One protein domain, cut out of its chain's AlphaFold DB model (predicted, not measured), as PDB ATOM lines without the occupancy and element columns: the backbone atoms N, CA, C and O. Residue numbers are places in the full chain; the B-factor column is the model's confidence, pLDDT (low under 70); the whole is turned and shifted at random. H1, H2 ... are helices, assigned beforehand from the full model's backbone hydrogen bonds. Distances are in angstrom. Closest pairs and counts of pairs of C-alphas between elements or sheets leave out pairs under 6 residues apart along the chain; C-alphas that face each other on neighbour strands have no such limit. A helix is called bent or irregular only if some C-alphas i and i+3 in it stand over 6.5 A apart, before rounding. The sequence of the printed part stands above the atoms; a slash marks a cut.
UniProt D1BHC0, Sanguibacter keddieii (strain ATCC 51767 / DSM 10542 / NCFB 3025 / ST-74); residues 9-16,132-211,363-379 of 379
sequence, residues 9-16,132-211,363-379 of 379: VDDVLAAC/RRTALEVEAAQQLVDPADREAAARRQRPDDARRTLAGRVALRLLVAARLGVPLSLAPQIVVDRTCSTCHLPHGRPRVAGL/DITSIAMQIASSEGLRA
ATOM      1  N   VAL A   9     -33.234   6.311  95.421       96.69
ATOM      2  CA  VAL A   9     -32.167   7.293  95.157       96.69
ATOM      3  C   VAL A   9     -30.900   6.926  95.935       96.69
ATOM      4  O   VAL A   9     -29.802   6.989  95.380       96.69
ATOM      5  N   ASP A  10     -31.053   6.500  97.188       95.12
ATOM      6  CA  ASP A  10     -29.938   6.112  98.050       95.12
ATOM      7  C   ASP A  10     -29.221   4.859  97.527       95.12
ATOM      8  O   ASP A  10     -27.993   4.851  97.471       95.12
ATOM      9  N   ASP A  11     -29.950   3.844  97.049       95.31
ATOM     10  CA  ASP A  11     -29.338   2.632  96.486       95.31
ATOM     11  C   ASP A  11     -28.521   2.929  95.228       95.31
ATOM     12  O   ASP A  11     -27.428   2.379  95.053       95.31
ATOM     13  N   VAL A  12     -29.021   3.823  94.367       96.69
ATOM     14  CA  VAL A  12     -28.300   4.252  93.162       96.69
ATOM     15  C   VAL A  12     -27.001   4.962  93.527       96.69
ATOM     16  O   VAL A  12     -25.943   4.633  92.987       96.69
ATOM     17  N   LEU A  13     -27.048   5.914  94.459       96.00
ATOM     18  CA  LEU A  13     -25.860   6.659  94.882       96.00
ATOM     19  C   LEU A  13     -24.862   5.756  95.626       96.00
ATOM     20  O   LEU A  13     -23.663   5.791  95.339       96.00
ATOM     21  N   ALA A  14     -25.343   4.875  96.503       93.44
ATOM     22  CA  ALA A  14     -24.509   3.910  97.211       93.44
ATOM     23  C   ALA A  14     -23.821   2.924  96.251       93.44
ATOM     24  O   ALA A  14     -22.655   2.575  96.455       93.44
ATOM     25  N   ALA A  15     -24.499   2.496  95.179       92.25
ATOM     26  CA  ALA A  15     -23.888   1.675  94.133       92.25
ATOM     27  C   ALA A  15     -22.727   2.406  93.436       92.25
ATOM     28  O   ALA A  15     -21.676   1.804  93.214       92.25
ATOM     29  N   CYS A  16     -22.861   3.711  93.177       92.38
ATOM     30  CA  CYS A  16     -21.773   4.528  92.629       92.38
ATOM     31  C   CYS A  16     -20.577   4.591  93.582       92.38
ATOM     32  O   CYS A  16     -19.438   4.399  93.158       92.38
ATOM     33  N   ARG A 132     -20.207  12.378 105.170       74.38
ATOM     34  CA  ARG A 132     -19.017  12.201 104.325       74.38
ATOM     35  C   ARG A 132     -19.207  11.052 103.335       74.38
ATOM     36  O   ARG A 132     -18.750  11.166 102.204       74.38
ATOM     37  N   ARG A 133     -19.893   9.979 103.740       78.88
ATOM     38  CA  ARG A 133     -20.250   8.876 102.837       78.88
ATOM     39  C   ARG A 133     -21.165   9.366 101.713       78.88
ATOM     40  O   ARG A 133     -20.831   9.170 100.553       78.88
ATOM     41  N   THR A 134     -22.227  10.095 102.054       83.88
ATOM     42  CA  THR A 134     -23.158  10.654 101.063       83.88
ATOM     43  C   THR A 134     -22.461  11.590 100.072       83.88
ATOM     44  O   THR A 134     -22.756  11.552  98.881       83.88
ATOM     45  N   ALA A 135     -21.504  12.407 100.527       87.00
ATOM     46  CA  ALA A 135     -20.734  13.274  99.635       87.00
ATOM     47  C   ALA A 135     -19.891  12.478  98.619       87.00
ATOM     48  O   ALA A 135     -19.912  12.800  97.433       87.00
ATOM     49  N   LEU A 136     -19.206  11.418  99.064       88.75
ATOM     50  CA  LEU A 136     -18.409  10.545  98.190       88.75
ATOM     51  C   LEU A 136     -19.277   9.783  97.179       88.75
ATOM     52  O   LEU A 136     -18.894   9.622  96.026       88.75
ATOM     53  N   GLU A 137     -20.460   9.329  97.593       94.19
ATOM     54  CA  GLU A 137     -21.424   8.657  96.715       94.19
ATOM     55  C   GLU A 137     -21.941   9.591  95.611       94.19
ATOM     56  O   GLU A 137     -22.037   9.195  94.450       94.19
ATOM     57  N   VAL A 138     -22.223  10.853  95.952       94.19
ATOM     58  CA  VAL A 138     -22.618  11.879  94.976       94.19
ATOM     59  C   VAL A 138     -21.469  12.213  94.023       94.19
ATOM     60  O   VAL A 138     -21.698  12.328  92.822       94.19
ATOM     61  N   GLU A 139     -20.239  12.340  94.522       94.62
ATOM     62  CA  GLU A 139     -19.056  12.572  93.685       94.62
ATOM     63  C   GLU A 139     -18.828  11.412  92.701       94.62
ATOM     64  O   GLU A 139     -18.637  11.637  91.506       94.62
ATOM     65  N   ALA A 140     -18.942  10.168  93.167       93.81
ATOM     66  CA  ALA A 140     -18.870   8.988  92.313       93.81
ATOM     67  C   ALA A 140     -19.974   8.985  91.240       93.81
ATOM     68  O   ALA A 140     -19.712   8.735  90.065       93.81
ATOM     69  N   ALA A 141     -21.208   9.328  91.615       95.69
ATOM     70  CA  ALA A 141     -22.322   9.454  90.678       95.69
ATOM     71  C   ALA A 141     -22.069  10.537  89.611       95.69
ATOM     72  O   ALA A 141     -22.397  10.345  88.440       95.69
ATOM     73  N   GLN A 142     -21.435  11.656  89.978       96.31
ATOM     74  CA  GLN A 142     -21.062  12.722  89.040       96.31
ATOM     75  C   GLN A 142     -20.040  12.273  87.987       96.31
ATOM     76  O   GLN A 142     -20.026  12.845  86.893       96.31
ATOM     77  N   GLN A 143     -19.213  11.265  88.280       94.50
ATOM     78  CA  GLN A 143     -18.247  10.694  87.333       94.50
ATOM     79  C   GLN A 143     -18.906   9.786  86.285       94.50
ATOM     80  O   GLN A 143     -18.327   9.575  85.226       94.50
ATOM     81  N   LEU A 144     -20.121   9.290  86.548       94.44
ATOM     82  CA  LEU A 144     -20.869   8.376  85.671       94.44
ATOM     83  C   LEU A 144     -21.819   9.076  84.694       94.44
ATOM     84  O   LEU A 144     -22.485   8.422  83.889       94.44
ATOM     85  N   VAL A 145     -21.889  10.402  84.751       96.69
ATOM     86  CA  VAL A 145     -22.771  11.219  83.916       96.69
ATOM     87  C   VAL A 145     -21.987  12.253  83.114       96.69
ATOM     88  O   VAL A 145     -20.842  12.591  83.433       96.69
ATOM     89  N   ASP A 146     -22.604  12.774  82.055       96.00
ATOM     90  CA  ASP A 146     -22.011  13.839  81.247       96.00
ATOM     91  C   ASP A 146     -22.156  15.228  81.922       96.00
ATOM     92  O   ASP A 146     -22.826  15.368  82.954       96.00
ATOM     93  N   PRO A 147     -21.517  16.287  81.384       96.06
ATOM     94  CA  PRO A 147     -21.657  17.636  81.930       96.06
ATOM     95  C   PRO A 147     -23.100  18.163  81.957       96.06
ATOM     96  O   PRO A 147     -23.467  18.835  82.919       96.06
ATOM     97  N   ALA A 148     -23.920  17.851  80.948       94.75
ATOM     98  CA  ALA A 148     -25.293  18.349  80.849       94.75
ATOM     99  C   ALA A 148     -26.204  17.733  81.925       94.75
ATOM    100  O   ALA A 148     -27.080  18.402  82.475       94.75
ATOM    101  N   ASP A 149     -25.971  16.470  82.271       96.38
ATOM    102  CA  ASP A 149     -26.625  15.770  83.369       96.38
ATOM    103  C   ASP A 149     -26.233  16.358  84.732       96.38
ATOM    104  O   ASP A 149     -27.111  16.587  85.571       96.38
ATOM    105  N   ARG A 150     -24.941  16.665  84.941       96.69
ATOM    106  CA  ARG A 150     -24.470  17.357  86.156       96.69
ATOM    107  C   ARG A 150     -25.117  18.727  86.298       96.69
ATOM    108  O   ARG A 150     -25.607  19.067  87.373       96.69
ATOM    109  N   GLU A 151     -25.166  19.490  85.213       95.75
ATOM    110  CA  GLU A 151     -25.788  20.810  85.199       95.75
ATOM    111  C   GLU A 151     -27.297  20.723  85.475       95.75
ATOM    112  O   GLU A 151     -27.837  21.496  86.264       95.75
ATOM    113  N   ALA A 152     -27.988  19.732  84.902       94.06
ATOM    114  CA  ALA A 152     -29.407  19.506  85.164       94.06
ATOM    115  C   ALA A 152     -29.704  19.220  86.643       94.06
ATOM    116  O   ALA A 152     -30.720  19.697  87.153       94.06
ATOM    117  N   ALA A 153     -28.835  18.473  87.330       95.62
ATOM    118  CA  ALA A 153     -28.935  18.266  88.772       95.62
ATOM    119  C   ALA A 153     -28.602  19.548  89.557       95.62
ATOM    120  O   ALA A 153     -29.340  19.905  90.472       95.62
ATOM    121  N   ALA A 154     -27.550  20.277  89.172       95.31
ATOM    122  CA  ALA A 154     -27.112  21.504  89.842       95.31
ATOM    123  C   ALA A 154     -28.121  22.662  89.743       95.31
ATOM    124  O   ALA A 154     -28.189  23.496  90.641       95.31
ATOM    125  N   ARG A 155     -28.947  22.705  88.688       94.75
ATOM    126  CA  ARG A 155     -30.031  23.696  88.543       94.75
ATOM    127  C   ARG A 155     -31.196  23.487  89.520       94.75
ATOM    128  O   ARG A 155     -32.100  24.320  89.571       94.75
ATOM    129  N   ARG A 156     -31.237  22.376  90.261       92.00
ATOM    130  CA  ARG A 156     -32.309  22.106  91.227       92.00
ATOM    131  C   ARG A 156     -32.104  22.927  92.495       92.00
ATOM    132  O   ARG A 156     -31.051  22.866  93.113       92.00
ATOM    133  N   GLN A 157     -33.149  23.647  92.898       93.31
ATOM    134  CA  GLN A 157     -33.124  24.466  94.112       93.31
ATOM    135  C   GLN A 157     -33.106  23.611  95.382       93.31
ATOM    136  O   GLN A 157     -32.396  23.925  96.334       93.31
ATOM    137  N   ARG A 158     -33.881  22.518  95.401       93.25
ATOM    138  CA  ARG A 158     -33.942  21.605  96.544       93.25
ATOM    139  C   ARG A 158     -32.857  20.527  96.427       93.25
ATOM    140  O   ARG A 158     -32.799  19.860  95.390       93.25
ATOM    141  N   PRO A 159     -32.054  20.286  97.482       92.44
ATOM    142  CA  PRO A 159     -31.015  19.255  97.468       92.44
ATOM    143  C   PRO A 159     -31.535  17.857  97.115       92.44
ATOM    144  O   PRO A 159     -30.903  17.150  96.333       92.44
ATOM    145  N   ASP A 160     -32.711  17.470  97.612       92.19
ATOM    146  CA  ASP A 160     -33.293  16.156  97.309       92.19
ATOM    147  C   ASP A 160     -33.704  16.017  95.839       92.19
ATOM    148  O   ASP A 160     -33.547  14.951  95.245       92.19
ATOM    149  N   ASP A 161     -34.147  17.104  95.202       94.31
ATOM    150  CA  ASP A 161     -34.445  17.107  93.769       94.31
ATOM    151  C   ASP A 161     -33.161  17.019  92.936       94.31
ATOM    152  O   ASP A 161     -33.150  16.361  91.890       94.31
ATOM    153  N   ALA A 162     -32.072  17.651  93.395       95.44
ATOM    154  CA  ALA A 162     -30.748  17.532  92.784       95.44
ATOM    155  C   ALA A 162     -30.255  16.079  92.846       95.44
ATOM    156  O   ALA A 162     -29.880  15.510  91.818       95.44
ATOM    157  N   ARG A 163     -30.340  15.457  94.032       96.44
ATOM    158  CA  ARG A 163     -29.974  14.051  94.265       96.44
ATOM    159  C   ARG A 163     -30.806  13.104  93.405       96.44
ATOM    160  O   ARG A 163     -30.229  12.289  92.689       96.44
ATOM    161  N   ARG A 164     -32.138  13.251  93.392       96.88
ATOM    162  CA  ARG A 164     -33.033  12.433  92.557       96.88
ATOM    163  C   ARG A 164     -32.760  12.619  91.067       96.88
ATOM    164  O   ARG A 164     -32.728  11.636  90.330       96.88
ATOM    165  N   THR A 165     -32.522  13.855  90.620       97.00
ATOM    166  CA  THR A 165     -32.172  14.129  89.218       97.00
ATOM    167  C   THR A 165     -30.888  13.391  88.845       97.00
ATOM    168  O   THR A 165     -30.887  12.659  87.858       97.00
ATOM    169  N   LEU A 166     -29.825  13.522  89.646       97.94
ATOM    170  CA  LEU A 166     -28.549  12.846  89.405       97.94
ATOM    171  C   LEU A 166     -28.701  11.317  89.405       97.94
ATOM    172  O   LEU A 166     -28.255  10.670  88.459       97.94
ATOM    173  N   ALA A 167     -29.383  10.751  90.404       98.12
ATOM    174  CA  ALA A 167     -29.648   9.316  90.485       98.12
ATOM    175  C   ALA A 167     -30.416   8.807  89.255       98.12
ATOM    176  O   ALA A 167     -30.030   7.805  88.663       98.12
ATOM    177  N   GLY A 168     -31.432   9.541  88.789       98.00
ATOM    178  CA  GLY A 168     -32.147   9.228  87.550       98.00
ATOM    179  C   GLY A 168     -31.250   9.218  86.308       98.00
ATOM    180  O   GLY A 168     -31.383   8.343  85.451       98.00
ATOM    181  N   ARG A 169     -30.311  10.170  86.203       97.75
ATOM    182  CA  ARG A 169     -29.345  10.221  85.091       97.75
ATOM    183  C   ARG A 169     -28.385   9.037  85.115       97.75
ATOM    184  O   ARG A 169     -28.183   8.409  84.077       97.75
ATOM    185  N   VAL A 170     -27.842   8.721  86.287       97.38
ATOM    186  CA  VAL A 170     -26.955   7.571  86.490       97.38
ATOM    187  C   VAL A 170     -27.680   6.264  86.181       97.38
ATOM    188  O   VAL A 170     -27.182   5.476  85.385       97.38
ATOM    189  N   ALA A 171     -28.865   6.051  86.758       97.75
ATOM    190  CA  ALA A 171     -29.653   4.835  86.580       97.75
ATOM    191  C   ALA A 171     -29.915   4.541  85.095       97.75
ATOM    192  O   ALA A 171     -29.698   3.419  84.639       97.75
ATOM    193  N   LEU A 172     -30.293   5.565  84.318       97.94
ATOM    194  CA  LEU A 172     -30.454   5.424  82.873       97.94
ATOM    195  C   LEU A 172     -29.144   5.035  82.184       97.94
ATOM    196  O   LEU A 172     -29.136   4.098  81.390       97.94
ATOM    197  N   ARG A 173     -28.043   5.739  82.467       96.94
ATOM    198  CA  ARG A 173     -26.752   5.469  81.818       96.94
ATOM    199  C   ARG A 173     -26.227   4.077  82.133       96.94
ATOM    200  O   ARG A 173     -25.761   3.413  81.217       96.94
ATOM    201  N   LEU A 174     -26.338   3.624  83.378       94.94
ATOM    202  CA  LEU A 174     -25.917   2.283  83.781       94.94
ATOM    203  C   LEU A 174     -26.758   1.204  83.099       94.94
ATOM    204  O   LEU A 174     -26.204   0.248  82.561       94.94
ATOM    205  N   LEU A 175     -28.081   1.374  83.059       96.00
ATOM    206  CA  LEU A 175     -28.958   0.402  82.414       96.00
ATOM    207  C   LEU A 175     -28.720   0.337  80.895       96.00
ATOM    208  O   LEU A 175     -28.666  -0.750  80.322       96.00
ATOM    209  N   VAL A 176     -28.514   1.488  80.248       96.25
ATOM    210  CA  VAL A 176     -28.149   1.564  78.825       96.25
ATOM    211  C   VAL A 176     -26.764   0.964  78.576       96.25
ATOM    212  O   VAL A 176     -26.607   0.192  77.634       96.25
ATOM    213  N   ALA A 177     -25.776   1.259  79.424       94.06
ATOM    214  CA  ALA A 177     -24.432   0.705  79.307       94.06
ATOM    215  C   ALA A 177     -24.459  -0.825  79.375       94.06
ATOM    216  O   ALA A 177     -23.941  -1.487  78.479       94.06
ATOM    217  N   ALA A 178     -25.157  -1.393  80.364       92.25
ATOM    218  CA  ALA A 178     -25.338  -2.837  80.476       92.25
ATOM    219  C   ALA A 178     -26.066  -3.432  79.261       92.25
ATOM    220  O   ALA A 178     -25.679  -4.495  78.775       92.25
ATOM    221  N   ARG A 179     -27.088  -2.745  78.726       92.06
ATOM    222  CA  ARG A 179     -27.836  -3.214  77.547       92.06
ATOM    223  C   ARG A 179     -26.987  -3.232  76.275       92.06
ATOM    224  O   ARG A 179     -27.170  -4.131  75.457       92.06
ATOM    225  N   LEU A 180     -26.094  -2.254  76.121       91.88
ATOM    226  CA  LEU A 180     -25.210  -2.094  74.964       91.88
ATOM    227  C   LEU A 180     -23.850  -2.796  75.127       91.88
ATOM    228  O   LEU A 180     -23.058  -2.793  74.189       91.88
ATOM    229  N   GLY A 181     -23.558  -3.375  76.297       90.75
ATOM    230  CA  GLY A 181     -22.238  -3.934  76.606       90.75
ATOM    231  C   GLY A 181     -21.134  -2.872  76.656       90.75
ATOM    232  O   GLY A 181     -19.987  -3.156  76.318       90.75
ATOM    233  N   VAL A 182     -21.485  -1.637  77.022       90.56
ATOM    234  CA  VAL A 182     -20.546  -0.518  77.119       90.56
ATOM    235  C   VAL A 182     -19.848  -0.548  78.490       90.56
ATOM    236  O   VAL A 182     -20.536  -0.584  79.513       90.56
ATOM    237  N   PRO A 183     -18.503  -0.496  78.518       86.81
ATOM    238  CA  PRO A 183     -17.684  -0.330  79.723       86.81
ATOM    239  C   PRO A 183     -18.163   0.810  80.636       86.81
ATOM    240  O   PRO A 183     -18.591   1.861  80.148       86.81
ATOM    241  N   LEU A 184     -18.031   0.661  81.958       85.31
ATOM    242  CA  LEU A 184     -18.513   1.651  82.933       85.31
ATOM    243  C   LEU A 184     -17.844   3.014  82.730       85.31
ATOM    244  O   LEU A 184     -18.494   4.060  82.774       85.31
ATOM    245  N   SER A 185     -16.545   2.983  82.439       84.56
ATOM    246  CA  SER A 185     -15.717   4.159  82.142       84.56
ATOM    247  C   SER A 185     -16.211   4.974  80.936       84.56
ATOM    248  O   SER A 185     -15.909   6.165  80.816       84.56
ATOM    249  N   LEU A 186     -16.999   4.358  80.050       90.12
ATOM    250  CA  LEU A 186     -17.590   4.994  78.875       90.12
ATOM    251  C   LEU A 186     -19.062   5.387  79.087       90.12
ATOM    252  O   LEU A 186     -19.639   6.038  78.216       90.12
ATOM    253  N   ALA A 187     -19.673   5.088  80.240       92.00
ATOM    254  CA  ALA A 187     -21.054   5.481  80.541       92.00
ATOM    255  C   ALA A 187     -21.324   7.001  80.390       92.00
ATOM    256  O   ALA A 187     -22.371   7.363  79.836       92.00
ATOM    257  N   PRO A 188     -20.401   7.918  80.760       94.75
ATOM    258  CA  PRO A 188     -20.563   9.355  80.502       94.75
ATOM    259  C   PRO A 188     -20.569   9.735  79.015       94.75
ATOM    260  O   PRO A 188     -21.030  10.816  78.665       94.75
ATOM    261  N   GLN A 189     -20.043   8.875  78.140       95.75
ATOM    262  CA  GLN A 189     -19.915   9.125  76.698       95.75
ATOM    263  C   GLN A 189     -21.122   8.612  75.906       95.75
ATOM    264  O   GLN A 189     -21.265   8.933  74.727       95.75
ATOM    265  N   ILE A 190     -22.013   7.847  76.546       95.81
ATOM    266  CA  ILE A 190     -23.290   7.445  75.956       95.81
ATOM    267  C   ILE A 190     -24.095   8.709  75.645       95.81
ATOM    268  O   ILE A 190     -24.403   9.501  76.539       95.81
ATOM    269  N   VAL A 191     -24.440   8.896  74.373       97.00
ATOM    270  CA  VAL A 191     -25.244  10.037  73.934       97.00
ATOM    271  C   VAL A 191     -26.692   9.810  74.356       97.00
ATOM    272  O   VAL A 191     -27.345   8.878  73.887       97.00
ATOM    273  N   VAL A 192     -27.190  10.682  75.233       97.62
ATOM    274  CA  VAL A 192     -28.601  10.722  75.631       97.62
ATOM    275  C   VAL A 192     -29.183  12.073  75.236       97.62
ATOM    276  O   VAL A 192     -29.036  13.065  75.951       97.62
ATOM    277  N   ASP A 193     -29.857  12.111  74.091       96.69
ATOM    278  CA  ASP A 193     -30.498  13.324  73.588       96.69
ATOM    279  C   ASP A 193     -31.759  13.634  74.410       96.69
ATOM    280  O   ASP A 193     -32.636  12.788  74.590       96.69
ATOM    281  N   ARG A 194     -31.836  14.861  74.932       95.19
ATOM    282  CA  ARG A 194     -32.966  15.386  75.715       95.19
ATOM    283  C   ARG A 194     -33.499  16.689  75.148       95.19
ATOM    284  O   ARG A 194     -34.076  17.492  75.875       95.19
ATOM    285  N   THR A 195     -33.312  16.918  73.860       93.69
ATOM    286  CA  THR A 195     -33.862  18.087  73.182       93.69
ATOM    287  C   THR A 195     -35.384  17.989  73.197       93.69
ATOM    288  O   THR A 195     -35.959  17.021  72.677       93.69
ATOM    289  N   CYS A 196     -36.037  18.960  73.838       90.00
ATOM    290  CA  CYS A 196     -37.490  19.089  73.821       90.00
ATOM    291  C   CYS A 196     -37.977  19.369  72.392       90.00
ATOM    292  O   CYS A 196     -37.417  20.220  71.704       90.00
ATOM    293  N   SER A 197     -39.028  18.677  71.953       86.81
ATOM    294  CA  SER A 197     -39.628  18.870  70.625       86.81
ATOM    295  C   SER A 197     -40.290  20.240  70.452       86.81
ATOM    296  O   SER A 197     -40.445  20.685  69.322       86.81
ATOM    297  N   THR A 198     -40.658  20.907  71.551       86.50
ATOM    298  CA  THR A 198     -41.385  22.186  71.528       86.50
ATOM    299  C   THR A 198     -40.469  23.395  71.704       86.50
ATOM    300  O   THR A 198     -40.541  24.331  70.922       86.50
ATOM    301  N   CYS A 199     -39.619  23.405  72.736       90.56
ATOM    302  CA  CYS A 199     -38.788  24.571  73.074       90.56
ATOM    303  C   CYS A 199     -37.284  24.345  72.868       90.56
ATOM    304  O   CYS A 199     -36.491  25.233  73.164       90.56
ATOM    305  N   HIS A 200     -36.877  23.153  72.420       90.88
ATOM    306  CA  HIS A 200     -35.483  22.779  72.142       90.88
ATOM    307  C   HIS A 200     -34.509  22.821  73.337       90.88
ATOM    308  O   HIS A 200     -33.329  22.519  73.183       90.88
ATOM    309  N   LEU A 201     -34.994  23.100  74.548       89.69
ATOM    310  CA  LEU A 201     -34.202  23.039  75.777       89.69
ATOM    311  C   LEU A 201     -33.939  21.581  76.223       89.69
ATOM    312  O   LEU A 201     -34.705  20.675  75.863       89.69
ATOM    313  N   PRO A 202     -32.893  21.324  77.041       88.88
ATOM    314  CA  PRO A 202     -32.436  19.977  77.412       88.88
ATOM    315  C   PRO A 202     -33.286  19.324  78.523       88.88
ATOM    316  O   PRO A 202     -32.779  18.868  79.553       88.88
ATOM    317  N   HIS A 203     -34.604  19.296  78.338       85.94
ATOM    318  CA  HIS A 203     -35.572  18.695  79.264       85.94
ATOM    319  C   HIS A 203     -36.624  17.813  78.574       85.94
ATOM    320  O   HIS A 203     -37.624  17.439  79.191       85.94
ATOM    321  N   GLY A 204     -36.438  17.514  77.290       90.06
ATOM    322  CA  GLY A 204     -37.261  16.571  76.545       90.06
ATOM    323  C   GLY A 204     -37.086  15.131  77.022       90.06
ATOM    324  O   GLY A 204     -36.228  14.817  77.857       90.06
ATOM    325  N   ARG A 205     -37.903  14.237  76.453       91.50
ATOM    326  CA  ARG A 205     -37.770  12.793  76.679       91.50
ATOM    327  C   ARG A 205     -36.358  12.320  76.300       91.50
ATOM    328  O   ARG A 205     -35.848  12.781  75.273       91.50
ATOM    329  N   PRO A 206     -35.737  11.425  77.088       95.81
ATOM    330  CA  PRO A 206     -34.450  10.849  76.726       95.81
ATOM    331  C   PRO A 206     -34.573  10.015  75.448       95.81
ATOM    332  O   PRO A 206     -35.532   9.267  75.280       95.81
ATOM    333  N   ARG A 207     -33.590  10.140  74.557       96.00
ATOM    334  CA  ARG A 207     -33.433   9.321  73.352       96.00
ATOM    335  C   ARG A 207     -32.016   8.772  73.296       96.00
ATOM    336  O   ARG A 207     -31.059   9.511  73.522       96.00
ATOM    337  N   VAL A 208     -31.900   7.486  72.990       97.12
ATOM    338  CA  VAL A 208     -30.631   6.767  72.841       97.12
ATOM    339  C   VAL A 208     -30.692   6.008  71.522       97.12
ATOM    340  O   VAL A 208     -31.689   5.353  71.240       97.12
ATOM    341  N   ALA A 209     -29.651   6.110  70.698       94.88
ATOM    342  CA  ALA A 209     -29.624   5.426  69.409       94.88
ATOM    343  C   ALA A 209     -29.737   3.899  69.586       94.88
ATOM    344  O   ALA A 209     -29.040   3.322  70.421       94.88
ATOM    345  N   GLY A 210     -30.610   3.259  68.801       94.31
ATOM    346  CA  GLY A 210     -30.820   1.807  68.825       94.31
ATOM    347  C   GLY A 210     -31.608   1.271  70.028       94.31
ATOM    348  O   GLY A 210     -31.724   0.056  70.173       94.31
ATOM    349  N   LEU A 211     -32.146   2.138  70.896       96.94
ATOM    350  CA  LEU A 211     -32.919   1.737  72.074       96.94
ATOM    351  C   LEU A 211     -34.144   2.630  72.282       96.94
ATOM    352  O   LEU A 211     -34.111   3.842  72.078       96.94
ATOM    353  N   ASP A 363     -31.721  -5.282  89.456       92.00
ATOM    354  CA  ASP A 363     -31.313  -4.414  90.554       92.00
ATOM    355  C   ASP A 363     -30.046  -3.623  90.197       92.00
ATOM    356  O   ASP A 363     -29.205  -4.051  89.399       92.00
ATOM    357  N   ILE A 364     -29.896  -2.450  90.813       90.50
ATOM    358  CA  ILE A 364     -28.789  -1.534  90.517       90.50
ATOM    359  C   ILE A 364     -27.412  -2.140  90.816       90.50
ATOM    360  O   ILE A 364     -26.432  -1.814  90.144       90.50
ATOM    361  N   THR A 365     -27.328  -3.039  91.799       84.31
ATOM    362  CA  THR A 365     -26.061  -3.662  92.190       84.31
ATOM    363  C   THR A 365     -25.659  -4.723  91.171       84.31
ATOM    364  O   THR A 365     -24.498  -4.761  90.775       84.31
ATOM    365  N   SER A 366     -26.600  -5.521  90.667       85.75
ATOM    366  CA  SER A 366     -26.363  -6.487  89.592       85.75
ATOM    367  C   SER A 366     -25.949  -5.808  88.292       85.75
ATOM    368  O   SER A 366     -25.011  -6.280  87.656       85.75
ATOM    369  N   ILE A 367     -26.559  -4.673  87.924       85.50
ATOM    370  CA  ILE A 367     -26.125  -3.885  86.753       85.50
ATOM    371  C   ILE A 367     -24.669  -3.441  86.927       85.50
ATOM    372  O   ILE A 367     -23.832  -3.671  86.053       85.50
ATOM    373  N   ALA A 368     -24.357  -2.831  88.073       76.25
ATOM    374  CA  ALA A 368     -23.015  -2.363  88.398       76.25
ATOM    375  C   ALA A 368     -21.979  -3.503  88.353       76.25
ATOM    376  O   ALA A 368     -20.920  -3.358  87.741       76.25
ATOM    377  N   MET A 369     -22.303  -4.656  88.947       74.56
ATOM    378  CA  MET A 369     -21.434  -5.836  88.972       74.56
ATOM    379  C   MET A 369     -21.281  -6.491  87.601       74.56
ATOM    380  O   MET A 369     -20.186  -6.944  87.278       74.56
ATOM    381  N   GLN A 370     -22.337  -6.549  86.787       79.19
ATOM    382  CA  GLN A 370     -22.278  -7.098  85.432       79.19
ATOM    383  C   GLN A 370     -21.294  -6.302  84.573       79.19
ATOM    384  O   GLN A 370     -20.448  -6.896  83.902       79.19
ATOM    385  N   ILE A 371     -21.379  -4.969  84.626       72.38
ATOM    386  CA  ILE A 371     -20.471  -4.095  83.882       72.38
ATOM    387  C   ILE A 371     -19.036  -4.282  84.403       72.38
ATOM    388  O   ILE A 371     -18.153  -4.613  83.614       72.38
ATOM    389  N   ALA A 372     -18.818  -4.213  85.720       69.56
ATOM    390  CA  ALA A 372     -17.488  -4.391  86.314       69.56
ATOM    391  C   ALA A 372     -16.866  -5.774  86.011       69.56
ATOM    392  O   ALA A 372     -15.679  -5.880  85.702       69.56
ATOM    393  N   SER A 373     -17.671  -6.841  86.040       71.25
ATOM    394  CA  SER A 373     -17.215  -8.206  85.744       71.25
ATOM    395  C   SER A 373     -16.826  -8.372  84.276       71.25
ATOM    396  O   SER A 373     -15.843  -9.050  83.979       71.25
ATOM    397  N   SER A 374     -17.561  -7.734  83.356       67.75
ATOM    398  CA  SER A 374     -17.219  -7.735  81.926       67.75
ATOM    399  C   SER A 374     -15.877  -7.049  81.634       67.75
ATOM    400  O   SER A 374     -15.217  -7.370  80.649       67.75
ATOM    401  N   GLU A 375     -15.439  -6.170  82.536       64.06
ATOM    402  CA  GLU A 375     -14.170  -5.440  82.476       64.06
ATOM    403  C   GLU A 375     -13.030  -6.137  83.251       64.06
ATOM    404  O   GLU A 375     -11.907  -5.639  83.278       64.06
ATOM    405  N   GLY A 376     -13.280  -7.292  83.884       60.50
ATOM    406  CA  GLY A 376     -12.272  -8.014  84.670       60.50
ATOM    407  C   GLY A 376     -11.892  -7.340  85.997       60.50
ATOM    408  O   GLY A 376     -10.875  -7.701  86.597       60.50
ATOM    409  N   LEU A 377     -12.695  -6.382  86.473       57.53
ATOM    410  CA  LEU A 377     -12.545  -5.775  87.798       57.53
ATOM    411  C   LEU A 377     -12.998  -6.782  88.869       57.53
ATOM    412  O   LEU A 377     -14.058  -7.396  88.755       57.53
ATOM    413  N   ARG A 378     -12.187  -6.981  89.919       47.66
ATOM    414  CA  ARG A 378     -12.597  -7.794  91.077       47.66
ATOM    415  C   ARG A 378     -13.567  -6.976  91.936       47.66
ATOM    416  O   ARG A 378     -13.215  -5.867  92.328       47.66
ATOM    417  N   ALA A 379     -14.755  -7.540  92.166       45.97
ATOM    418  CA  ALA A 379     -15.828  -6.977  92.987       45.97
ATOM    419  C   ALA A 379     -15.435  -6.794  94.459       45.97
ATOM    420  O   ALA A 379     -14.653  -7.636  94.968       45.97
TER     421      ALA A 379
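What this domain is: This is residues 9 to 16, 132 to 211 and 363 to 379 of the 379 residues of a protein of Sanguibacter keddieii (strain ATCC 51767 / DSM 10542 / NCFB 3025 / ST-74) (UniProt D1BHC0). One long helix, H4, runs through the middle, and five shorter helices pack on it: H3 folds back beside H4 in a hairpin, H1 and H2 cross H4 nearer its beginning, and H5 and H6 pack on it nearer its end. A long stretch with no named element, residues 190 to 211, loops out to Thr 198 and folds back, making one end of the longest axis. The printed part has 105 residues, with six named helices in the order H1 to H6 and no named strand; the class is all helix. The whole is compact, with a radius of gyration of the C-alphas of 13.9 A, and flat, spanning 45 by 37 by 20 A.

How they stand to each other: Begin at H4, residues 159 to 180, the hub, which touches the five other helices. Its residues 161 to 169 touch H3, residues 147 to 154, in a helical hairpin: a shallow tilt of 31 degrees, opposite ways, with the C-alphas of Ala 153 and Ala 162 closest at 4.5 A. H1, residues 9 to 16, touches H4 at a steep tilt of 53 degrees, closest at the C-alphas of Val 9 and Ala 167, 5.7 A. H2, residues 132 to 143, touches H4 with its residues 138 to 142 alone, at 48 degrees, a steep tilt; the closest C-alphas, of Ala 141 and Val 170, are 6.5 A apart. H1 and H2 touch and are only just about perpendicular, at 73 degrees, with the C-alphas of Leu 13 and Glu 137 closest at 5.2 A. Further along, residues 173 to 177 of H4 touch H5, residues 184 to 189, closest at the C-alphas of Arg 173 and Ala 187, 5.8 A. Residues 171 to 178 touch H6, residues 364 to 374, with the C-alphas of Ala 178 and Ile 371 closest at 6.1 A. H2 and H6 are apart. Every O i to N i+4 pair is within hydrogen-bond range in H1, H2, H3, H4 and H6; in H5 it is 0 of 2, beside 2 of 3 O i to N i+3 pairs.

Where its parts are: Find C-alpha 159 at (-31.015, 19.255, 97.468); from there H4 runs 31.6 A to C-alpha 180 at (-25.210, -2.094, 74.964). H2 measures 17.1 A, H6 15.7 A, H1 11.0 A, H3 10.4 A and H5 9.8 A. H5 is irregular: C-alphas 185 and 188 are 7.3 A apart. H6 ends at C-alpha 374, (-17.219, -7.735, 81.926).

The domain as a whole: The farthest C-alphas, of Thr 198 and Arg 378, are 45.9 A apart. Residues 17 to 131 are not printed, with 14.3 A between C-alphas 16 and 132; residues 212 to 362 are not printed either, with 19.5 A between C-alphas 211 and 363. The links from H2 to H3, H3 to H4 and H4 to H5 are tight. Mean pLDDT of the printed part is 89.9; residues 372 and 374 to 379 are under 70.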